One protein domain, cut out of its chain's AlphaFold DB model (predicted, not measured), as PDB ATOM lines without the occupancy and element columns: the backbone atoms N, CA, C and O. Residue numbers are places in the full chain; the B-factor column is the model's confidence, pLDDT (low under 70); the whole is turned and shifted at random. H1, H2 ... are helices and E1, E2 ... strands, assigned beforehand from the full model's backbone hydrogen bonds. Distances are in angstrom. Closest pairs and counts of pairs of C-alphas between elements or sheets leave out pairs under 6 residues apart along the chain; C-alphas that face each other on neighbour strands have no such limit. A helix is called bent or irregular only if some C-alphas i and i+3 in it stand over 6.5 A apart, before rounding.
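AT A GLANCE: This is residues 5 to 84 of the 168 residues of an uncharacterized protein of Gordonia humi (UniProt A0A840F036). A long, bent two-strand hairpin, E1 and E2, has H2 packed on it, with short H3 at one end of H2 and H1 at the other; residues 6 to 12 stick out. The 80 printed residues include H1, H2, H3, E1 and E2 in that order, class mixed, the sheet antiparallel. The whole is only just loose, close to compact (radius of gyration of the C-alphas 14.3 A), spanning 45 by 28 by 23 A.

HOW THE PARTS SIT: Start at the hairpin of E1, residues 46 to 55, and E2, residues 60 to 71: N 49 and O 66, 2.7 A apart, are within hydrogen-bond range. E1 bends by 65 degrees at residue 52, E2 by 68 degrees at 67. The closest C-alphas of H2, residues 25 to 38, and E2 are those of His 33 and Leu 68, 7.0 A. H3, residues 40 to 43, and H2 touch only at the corner, closest at C-alphas 43 and 36, 5.2 A. H1, residues 13 to 23, and H2 meet only through their link. Every O i to N i+4 pair is within hydrogen-bond range in H1 and H2; H3 is too short for one.

IN THESE COORDINATES: Find H1's start, C-alpha 13, at (52.248, 48.354, 16.739). H2 runs 20.0 A, E1 23.4 A, and E2 29.2 A to C-alpha 71 at (61.537, 30.631, 31.872).

THE WHOLE: The farthest C-alphas, Phe 7 and Ala 44, are 45.2 A apart. The printed part has no cut, no link is long, and no printed residue is under 70 in pLDDT.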
ATOM      1  N   PRO A   5      47.009  54.845  16.376       87.75
ATOM      2  CA  PRO A   5      48.215  54.797  15.552       87.75
ATOM      3  C   PRO A   5      48.128  55.601  14.251       87.75
ATOM      4  O   PRO A   5      49.167  56.012  13.733       87.75
ATOM      5  N   LEU A   6      46.919  55.840  13.722       91.44
ATOM      6  CA  LEU A   6      46.707  56.571  12.467       91.44
ATOM      7  C   LEU A   6      47.128  58.041  12.563       91.44
ATOM      8  O   LEU A   6      47.535  58.626  11.553       91.44
ATOM      9  N   PHE A   7      47.039  58.610  13.769       91.81
ATOM     10  CA  PHE A   7      47.149  60.048  14.009       91.81
ATOM     11  C   PHE A   7      48.243  60.416  15.013       91.81
ATOM     12  O   PHE A   7      48.839  61.482  14.889       91.81
ATOM     13  N   VAL A   8      48.552  59.551  15.982       87.88
ATOM     14  CA  VAL A   8      49.510  59.874  17.046       87.88
ATOM     15  C   VAL A   8      50.904  59.370  16.688       87.88
ATOM     16  O   VAL A   8      51.125  58.173  16.490       87.88
ATOM     17  N   GLU A   9      51.852  60.301  16.581       85.25
ATOM     18  CA  GLU A   9      53.260  59.972  16.361       85.25
ATOM     19  C   GLU A   9      53.829  59.223  17.561       85.25
ATOM     20  O   GLU A   9      53.451  59.471  18.705       85.25
ATOM     21  N   GLY A  10      54.718  58.271  17.293       81.56
ATOM     22  CA  GLY A  10      55.265  57.423  18.344       81.56
ATOM     23  C   GLY A  10      54.278  56.417  18.934       81.56
ATOM     24  O   GLY A  10      54.707  55.661  19.784       81.56
ATOM     25  N   VAL A  11      53.012  56.341  18.494       81.44
ATOM     26  CA  VAL A  11      52.107  55.226  18.827       81.44
ATOM     27  C   VAL A  11      52.023  54.289  17.625       81.44
ATOM     28  O   VAL A  11      51.425  54.609  16.594       81.44
ATOM     29  N   GLY A  12      52.688  53.141  17.743       80.19
ATOM     30  CA  GLY A  12      52.788  52.126  16.703       80.19
ATOM     31  C   GLY A  12      52.192  50.784  17.119       80.19
ATOM     32  O   GLY A  12      51.347  50.695  18.014       80.19
ATOM     33  N   GLY A  13      52.631  49.731  16.425       77.56
ATOM     34  CA  GLY A  13      52.248  48.354  16.739       77.56
ATOM     35  C   GLY A  13      52.689  47.928  18.134       77.56
ATOM     36  O   GLY A  13      51.907  47.297  18.827       77.56
ATOM     37  N   ASP A  14      53.872  48.362  18.560       82.31
ATOM     38  CA  ASP A  14      54.479  48.090  19.864       82.31
ATOM     39  C   ASP A  14      53.622  48.589  21.038       82.31
ATOM     40  O   ASP A  14      53.161  47.798  21.859       82.31
ATOM     41  N   ILE A  15      53.313  49.883  21.078       84.06
ATOM     42  CA  ILE A  15      52.532  50.486  22.164       84.06
ATOM     43  C   ILE A  15      51.091  49.982  22.136       84.06
ATOM     44  O   ILE A  15      50.501  49.723  23.184       84.06
ATOM     45  N   THR A  16      50.522  49.793  20.943       85.19
ATOM     46  CA  THR A  16      49.175  49.225  20.813       85.19
ATOM     47  C   THR A  16      49.145  47.785  21.323       85.19
ATOM     48  O   THR A  16      48.226  47.428  22.065       85.19
ATOM     49  N   SER A  17      50.149  46.967  20.987       83.19
ATOM     50  CA  SER A  17      50.253  45.593  21.480       83.19
ATOM     51  C   SER A  17      50.496  45.544  22.981       83.19
ATOM     52  O   SER A  17      49.869  44.725  23.648       83.19
ATOM     53  N   ASP A  18      51.308  46.442  23.539       87.44
ATOM     54  CA  ASP A  18      51.588  46.491  24.975       87.44
ATOM     55  C   ASP A  18      50.331  46.839  25.776       87.44
ATOM     56  O   ASP A  18      49.996  46.155  26.747       87.44
ATOM     57  N   ILE A  19      49.592  47.868  25.348       87.88
ATOM     58  CA  ILE A  19      48.337  48.265  25.998       87.88
ATOM     59  C   ILE A  19      47.305  47.140  25.874       87.88
ATOM     60  O   ILE A  19      46.681  46.767  26.869       87.88
ATOM     61  N   THR A  20      47.151  46.567  24.677       88.19
ATOM     62  CA  THR A  20      46.194  45.477  24.431       88.19
ATOM     63  C   THR A  20      46.528  44.261  25.289       88.19
ATOM     64  O   THR A  20      45.660  43.773  26.009       88.19
ATOM     65  N   THR A  21      47.795  43.840  25.304       89.50
ATOM     66  CA  THR A  21      48.291  42.726  26.126       89.50
ATOM     67  C   THR A  21      48.047  42.982  27.604       89.50
ATOM     68  O   THR A  21      47.645  42.078  28.332       89.50
ATOM     69  N   ARG A  22      48.245  44.220  28.072       91.62
ATOM     70  CA  ARG A  22      48.022  44.565  29.475       91.62
ATOM     71  C   ARG A  22      46.537  44.547  29.854       91.62
ATOM     72  O   ARG A  22      46.220  44.151  30.973       91.62
ATOM     73  N   ILE A  23      45.641  44.940  28.949       92.56
ATOM     74  CA  ILE A  23      44.186  44.884  29.166       92.56
ATOM     75  C   ILE A  23      43.689  43.435  29.181       92.56
ATOM     76  O   ILE A  23      42.898  43.073  30.047       92.56
ATOM     77  N   VAL A  24      44.178  42.591  28.270       92.31
ATOM     78  CA  VAL A  24      43.750  41.182  28.152       92.31
ATOM     79  C   VAL A  24      44.606  40.211  28.973       92.31
ATOM     80  O   VAL A  24      44.471  38.997  28.835       92.31
ATOM     81  N   PHE A  25      45.474  40.728  29.849       94.81
ATOM     82  CA  PHE A  25      46.471  39.946  30.586       94.81
ATOM     83  C   PHE A  25      45.858  38.778  31.369       94.81
ATOM     84  O   PHE A  25      46.418  37.686  31.375       94.81
ATOM     85  N   ASP A  26      44.696  38.989  31.993       93.50
ATOM     86  CA  ASP A  26      44.000  37.960  32.779       93.50
ATOM     87  C   ASP A  26      43.502  36.806  31.891       93.50
ATOM     88  O   ASP A  26      43.727  35.635  32.189       93.50
ATOM     89  N   ALA A  27      42.932  37.124  30.723       94.06
ATOM     90  CA  ALA A  27      42.493  36.122  29.750       94.06
ATOM     91  C   ALA A  27      43.674  35.318  29.175       94.06
ATOM     92  O   ALA A  27      43.576  34.107  28.964       94.06
ATOM     93  N   LEU A  28      44.818  35.975  28.955       96.19
ATOM     94  CA  LEU A  28      46.054  35.306  28.541       96.19
ATOM     95  C   LEU A  28      46.618  34.413  29.653       96.19
ATOM     96  O   LEU A  28      47.139  33.331  29.371       96.19
ATOM     97  N   ALA A  29      46.499  34.826  30.916       95.88
ATOM     98  CA  ALA A  29      46.909  34.017  32.059       95.88
ATOM     99  C   ALA A  29      46.037  32.758  32.171       95.88
ATOM    100  O   ALA A  29      46.565  31.661  32.353       95.88
ATOM    101  N   GLU A  30      44.726  32.889  31.965       95.19
ATOM    102  CA  GLU A  30      43.800  31.757  31.915       95.19
ATOM    103  C   GLU A  30      44.119  30.808  30.749       95.19
ATOM    104  O   GLU A  30      44.209  29.591  30.930       95.19
ATOM    105  N   PHE A  31      44.365  31.346  29.551       96.69
ATOM    106  CA  PHE A  31      44.804  30.548  28.406       96.69
ATOM    107  C   PHE A  31      46.106  29.797  28.704       96.69
ATOM    108  O   PHE A  31      46.205  28.594  28.453       96.69
ATOM    109  N   THR A  32      47.080  30.481  29.304       97.06
ATOM    110  CA  THR A  32      48.351  29.885  29.724       97.06
ATOM    111  C   THR A  32      48.121  28.755  30.726       97.06
ATOM    112  O   THR A  32      48.740  27.699  30.603       97.06
ATOM    113  N   HIS A  33      47.190  28.923  31.669       95.62
ATOM    114  CA  HIS A  33      46.817  27.876  32.618       95.62
ATOM    115  C   HIS A  33      46.286  26.624  31.917       95.62
ATOM    116  O   HIS A  33      46.784  25.527  32.163       95.62
ATOM    117  N   ARG A  34      45.361  26.792  30.965       96.25
ATOM    118  CA  ARG A  34      44.845  25.675  30.155       96.25
ATOM    119  C   ARG A  34      45.952  24.984  29.351       96.25
ATOM    120  O   ARG A  34      45.924  23.769  29.168       96.25
ATOM    121  N   MET A  35      46.954  25.730  28.882       96.75
ATOM    122  CA  MET A  35      48.117  25.141  28.209       96.75
ATOM    123  C   MET A  35      49.026  24.370  29.169       96.75
ATOM    124  O   MET A  35      49.575  23.346  28.771       96.75
ATOM    125  N   MET A  36      49.152  24.787  30.431       96.50
ATOM    126  CA  MET A  36      49.876  24.008  31.443       96.50
ATOM    127  C   MET A  36      49.210  22.662  31.746       96.50
ATOM    128  O   MET A  36      49.916  21.703  32.055       96.50
ATOM    129  N   ASP A  37      47.881  22.568  31.642       95.38
ATOM    130  CA  ASP A  37      47.158  21.295  31.780       95.38
ATOM    131  C   ASP A  37      47.442  20.353  30.610       95.38
ATOM    132  O   ASP A  37      47.632  19.152  30.794       95.38
ATOM    133  N   LYS A  38      47.526  20.908  29.398       96.50
ATOM    134  CA  LYS A  38      47.826  20.153  28.177       96.50
ATOM    135  C   LYS A  38      49.301  19.754  28.068       96.50
ATOM    136  O   LYS A  38      49.614  18.693  27.534       96.50
ATOM    137  N   TYR A  39      50.203  20.598  28.566       95.25
ATOM    138  CA  TYR A  39      51.652  20.422  28.478       95.25
ATOM    139  C   TYR A  39      52.283  20.493  29.879       95.25
ATOM    140  O   TYR A  39      52.792  21.545  30.278       95.25
ATOM    141  N   PRO A  40      52.321  19.369  30.624       92.38
ATOM    142  CA  PRO A  40      52.775  19.344  32.018       92.38
ATOM    143  C   PRO A  40      54.198  19.872  32.254       92.38
ATOM    144  O   PRO A  40      54.508  20.336  33.349       92.38
ATOM    145  N   VAL A  41      55.062  19.856  31.232       93.00
ATOM    146  CA  VAL A  41      56.413  20.439  31.297       93.00
ATOM    147  C   VAL A  41      56.394  21.929  31.656       93.00
ATOM    148  O   VAL A  41      57.280  22.394  32.365       93.00
ATOM    149  N   LEU A  42      55.362  22.671  31.233       93.75
ATOM    150  CA  LEU A  42      55.194  24.081  31.594       93.75
ATOM    151  C   LEU A  42      54.841  24.230  33.076       93.75
ATOM    152  O   LEU A  42      55.349  25.112  33.761       93.75
ATOM    153  N   ARG A  43      54.007  23.326  33.597       94.00
ATOM    154  CA  ARG A  43      53.577  23.342  34.997       94.00
ATOM    155  C   ARG A  43      54.739  23.098  35.962       94.00
ATOM    156  O   ARG A  43      54.725  23.634  37.065       94.00
ATOM    157  N   ALA A  44      55.757  22.343  35.550       92.00
ATOM    158  CA  ALA A  44      56.921  22.038  36.384       92.00
ATOM    159  C   ALA A  44      57.715  23.285  36.821       92.00
ATOM    160  O   ALA A  44      58.338  23.262  37.880       92.00
ATOM    161  N   SER A  45      57.681  24.373  36.043       93.06
ATOM    162  CA  SER A  45      58.322  25.649  36.394       93.06
ATOM    163  C   SER A  45      57.338  26.715  36.885       93.06
ATOM    164  O   SER A  45      57.700  27.890  36.981       93.06
ATOM    165  N   ALA A  46      56.088  26.341  37.169       95.25
ATOM    166  CA  ALA A  46      55.051  27.298  37.513       95.25
ATOM    167  C   ALA A  46      55.070  27.708  38.988       95.25
ATOM    168  O   ALA A  46      55.219  26.889  39.897       95.25
ATOM    169  N   SER A  47      54.881  29.002  39.227       95.88
ATOM    170  CA  SER A  47      54.794  29.588  40.563       95.88
ATOM    171  C   SER A  47      53.820  30.766  40.567       95.88
ATOM    172  O   SER A  47      53.317  31.188  39.521       95.88
ATOM    173  N   ILE A  48      53.504  31.264  41.762       96.25
ATOM    174  CA  ILE A  48      52.618  32.416  41.916       96.25
ATOM    175  C   ILE A  48      53.356  33.680  41.471       96.25
ATOM    176  O   ILE A  48      54.396  34.043  42.019       96.25
ATOM    177  N   HIS A  49      52.766  34.380  40.514       95.50
ATOM    178  CA  HIS A  49      53.178  35.681  40.030       95.50
ATOM    179  C   HIS A  49      52.095  36.714  40.352       95.50
ATOM    180  O   HIS A  49      50.969  36.629  39.861       95.50
ATOM    181  N   ARG A  50      52.436  37.714  41.168       96.00
ATOM    182  CA  ARG A  50      51.531  38.816  41.505       96.00
ATOM    183  C   ARG A  50      51.589  39.896  40.425       96.00
ATOM    184  O   ARG A  50      52.640  40.502  40.220       96.00
ATOM    185  N   ALA A  51      50.458  40.180  39.784       94.50
ATOM    186  CA  ALA A  51      50.357  41.168  38.708       94.50
ATOM    187  C   ALA A  51      49.117  42.063  38.849       94.50
ATOM    188  O   ALA A  51      48.121  41.682  39.463       94.50
ATOM    189  N   ARG A  52      49.165  43.258  38.243       95.31
ATOM    190  CA  ARG A  52      47.966  44.086  38.037       95.31
ATOM    191  C   ARG A  52      47.264  43.660  36.757       95.31
ATOM    192  O   ARG A  52      47.879  43.702  35.689       95.31
ATOM    193  N   CYS A  53      45.993  43.317  36.884       95.00
ATOM    194  CA  CYS A  53      45.117  42.922  35.790       95.00
ATOM    195  C   CYS A  53      43.966  43.920  35.679       95.00
ATOM    196  O   CYS A  53      43.515  44.462  36.692       95.00
ATOM    197  N   TRP A  54      43.512  44.176  34.456       95.19
ATOM    198  CA  TRP A  54      42.322  44.984  34.230       95.19
ATOM    199  C   TRP A  54      41.080  44.163  34.573       95.19
ATOM    200  O   TRP A  54      40.913  43.053  34.073       95.19
ATOM    201  N   ASP A  55      40.220  44.705  35.424       92.81
ATOM    202  CA  ASP A  55      38.918  44.137  35.744       92.81
ATOM    203  C   ASP A  55      37.852  44.886  34.940       92.81
ATOM    204  O   ASP A  55      37.605  46.073  35.164       92.81
ATOM    205  N   SER A  56      37.251  44.216  33.955       89.69
ATOM    206  CA  SER A  56      36.288  44.839  33.042       89.69
ATOM    207  C   SER A  56      34.955  45.182  33.711       89.69
ATOM    208  O   SER A  56      34.314  46.153  33.300       89.69
ATOM    209  N   GLU A  57      34.556  44.441  34.747       92.25
ATOM    210  CA  GLU A  57      33.330  44.697  35.504       92.25
ATOM    211  C   GLU A  57      33.497  45.929  36.392       92.25
ATOM    212  O   GLU A  57      32.644  46.818  36.412       92.25
ATOM    213  N   ARG A  58      34.637  46.018  37.085       93.31
ATOM    214  CA  ARG A  58      34.965  47.143  37.970       93.31
ATOM    215  C   ARG A  58      35.511  48.361  37.236       93.31
ATOM    216  O   ARG A  58      35.513  49.449  37.803       93.31
ATOM    217  N   ARG A  59      35.953  48.180  35.989       93.12
ATOM    218  CA  ARG A  59      36.672  49.178  35.184       93.12
ATOM    219  C   ARG A  59      37.882  49.747  35.928       93.12
ATOM    220  O   ARG A  59      38.118  50.954  35.901       93.12
ATOM    221  N   ASP A  60      38.622  48.875  36.608       95.44
ATOM    222  CA  ASP A  60      39.770  49.261  37.427       95.44
ATOM    223  C   ASP A  60      40.885  48.205  37.394       95.44
ATOM    224  O   ASP A  60      40.675  47.044  37.035       95.44
ATOM    225  N   TRP A  61      42.093  48.612  37.776       95.94
ATOM    226  CA  TRP A  61      43.244  47.731  37.920       95.94
ATOM    227  C   TRP A  61      43.236  47.059  39.287       95.94
ATOM    228  O   TRP A  61      43.398  47.710  40.318       95.94
ATOM    229  N   VAL A  62      43.163  45.730  39.296       96.19
ATOM    230  CA  VAL A  62      43.204  44.929  40.522       96.19
ATOM    231  C   VAL A  62      44.456  44.061  40.564       96.19
ATOM    232  O   VAL A  62      44.941  43.572  39.543       96.19
ATOM    233  N   THR A  63      44.999  43.867  41.761       96.75
ATOM    234  CA  THR A  63      46.123  42.952  41.977       96.75
ATOM    235  C   THR A  63      45.600  41.522  42.067       96.75
ATOM    236  O   THR A  63      44.720  41.244  42.880       96.75
ATOM    237  N   ARG A  64      46.155  40.618  41.257       95.25
ATOM    238  CA  ARG A  64      45.821  39.190  41.237       95.25
ATOM    239  C   ARG A  64      47.084  38.353  41.396       95.25
ATOM    240  O   ARG A  64      48.151  38.727  40.906       95.25
ATOM    241  N   ASP A  65      46.936  37.223  42.074       96.88
ATOM    242  CA  ASP A  65      47.966  36.198  42.182       96.88
ATOM    243  C   ASP A  65      47.700  35.154  41.092       96.88
ATOM    244  O   ASP A  65      46.690  34.454  41.119       96.88
ATOM    245  N   LEU A  66      48.579  35.102  40.095       96.00
ATOM    246  CA  LEU A  66      48.434  34.275  38.901       96.00
ATOM    247  C   LEU A  66      49.404  33.102  38.973       96.00
ATOM    248  O   LEU A  66      50.579  33.290  39.265       96.00
ATOM    249  N   TYR A  67      48.946  31.892  38.675       96.25
ATOM    250  CA  TYR A  67      49.832  30.733  38.619       96.25
ATOM    251  C   TYR A  67      50.374  30.570  37.198       96.25
ATOM    252  O   TYR A  67      49.627  30.168  36.305       96.25
ATOM    253  N   LEU A  68      51.647  30.923  36.983       97.31
ATOM    254  CA  LEU A  68      52.263  31.021  35.654       97.31
ATOM    255  C   LEU A  68      53.587  30.246  35.567       97.31
ATOM    256  O   LEU A  68      54.352  30.247  36.539       97.31
ATOM    257  N   PRO A  69      53.899  29.634  34.407       97.44
ATOM    258  CA  PRO A  69      55.194  29.008  34.153       97.44
ATOM    259  C   PRO A  69      56.312  30.053  34.144       97.44
ATOM    260  O   PRO A  69      56.082  31.206  33.786       97.44
ATOM    261  N   HIS A  70      57.531  29.656  34.512       95.69
ATOM    262  CA  HIS A  70      58.702  30.536  34.464       95.69
ATOM    263  C   HIS A  70      59.777  30.003  33.515       95.69
ATOM    264  O   HIS A  70      60.076  28.807  33.494       95.69
ATOM    265  N   VAL A  71      60.397  30.910  32.757       93.06
ATOM    266  CA  VAL A  71      61.537  30.631  31.872       93.06
ATOM    267  C   VAL A  71      62.615  31.676  32.140       93.06
ATOM    268  O   VAL A  71      62.351  32.876  32.107       93.06
ATOM    269  N   GLY A  72      63.831  31.231  32.476       90.69
ATOM    270  CA  GLY A  72      64.927  32.140  32.836       90.69
ATOM    271  C   GLY A  72      64.600  33.054  34.028       90.69
ATOM    272  O   GLY A  72      65.020  34.208  34.051       90.69
ATOM    273  N   GLY A  73      63.791  32.570  34.981       90.38
ATOM    274  CA  GLY A  73      63.357  33.330  36.160       90.38
ATOM    275  C   GLY A  73      62.269  34.377  35.899       90.38
ATOM    276  O   GLY A  73      61.910  35.110  36.816       90.38
ATOM    277  N   LYS A  74      61.727  34.459  34.678       93.94
ATOM    278  CA  LYS A  74      60.653  35.394  34.317       93.94
ATOM    279  C   LYS A  74      59.340  34.647  34.082       93.94
ATOM    280  O   LYS A  74      59.392  33.544  33.533       93.94
ATOM    281  N   PRO A  75      58.186  35.225  34.460       95.06
ATOM    282  CA  PRO A  75      56.892  34.632  34.153       95.06
ATOM    283  C   PRO A  75      56.697  34.587  32.635       95.06
ATOM    284  O   PRO A  75      56.996  35.551  31.926       95.06
ATOM    285  N   LEU A  76      56.200  33.459  32.147       95.50
ATOM    286  CA  LEU A  76      55.844  33.234  30.758       95.50
ATOM    287  C   LEU A  76      54.324  33.329  30.617       95.50
ATOM    288  O   LEU A  76      53.578  32.628  31.298       95.50
ATOM    289  N   LEU A  77      53.890  34.192  29.706       95.50
ATOM    290  CA  LEU A  77      52.502  34.347  29.299       95.50
ATOM    291  C   LEU A  77      52.388  33.895  27.844       95.50
ATOM    292  O   LEU A  77      53.182  34.318  27.003       95.50
ATOM    293  N   LEU A  78      51.432  33.022  27.558       95.31
ATOM    294  CA  LEU A  78      51.167  32.532  26.214       95.31
ATOM    295  C   LEU A  78      50.034  33.331  25.576       95.31
ATOM    296  O   LEU A  78      49.082  33.732  26.244       95.31
ATOM    297  N   VAL A  79      50.140  33.515  24.265       92.75
ATOM    298  CA  VAL A  79      49.125  34.161  23.434       92.75
ATOM    299  C   VAL A  79      48.644  33.132  22.411       92.75
ATOM    300  O   VAL A  79      49.493  32.432  21.851       92.75
ATOM    301  N   PRO A  80      47.325  32.992  22.181       92.81
ATOM    302  CA  PRO A  80      46.814  32.197  21.069       92.81
ATOM    303  C   PRO A  80      47.440  32.658  19.751       92.81
ATOM    304  O   PRO A  80      47.582  33.860  19.521       92.81
ATOM    305  N   GLU A  81      47.816  31.720  18.886       89.50
ATOM    306  CA  GLU A  81      48.478  32.048  17.618       89.50
ATOM    307  C   GLU A  81      47.600  32.966  16.758       89.50
ATOM    308  O   GLU A  81      48.085  33.932  16.177       89.50
ATOM    309  N   GLU A  82      46.287  32.743  16.780       86.06
ATOM    310  CA  GLU A  82      45.296  33.516  16.036       86.06
ATOM    311  C   GLU A  82      45.195  34.976  16.508       86.06
ATOM    312  O   GLU A  82      44.692  35.832  15.782       86.06
ATOM    313  N   TRP A  83      45.661  35.281  17.724       86.00
ATOM    314  CA  TRP A  83      45.698  36.644  18.266       86.00
ATOM    315  C   TRP A  83      47.023  37.348  17.961       86.00
ATOM    316  O   TRP A  83      47.113  38.575  18.041       86.00
ATOM    317  N   ALA A  84      48.065  36.591  17.611       82.31
ATOM    318  CA  ALA A  84      49.382  37.124  17.319       82.31
ATOM    319  C   ALA A  84      49.471  37.554  15.846       82.31
ATOM    320  O   ALA A  84      49.791  36.773  14.954       82.31
TER     321      ALA A  84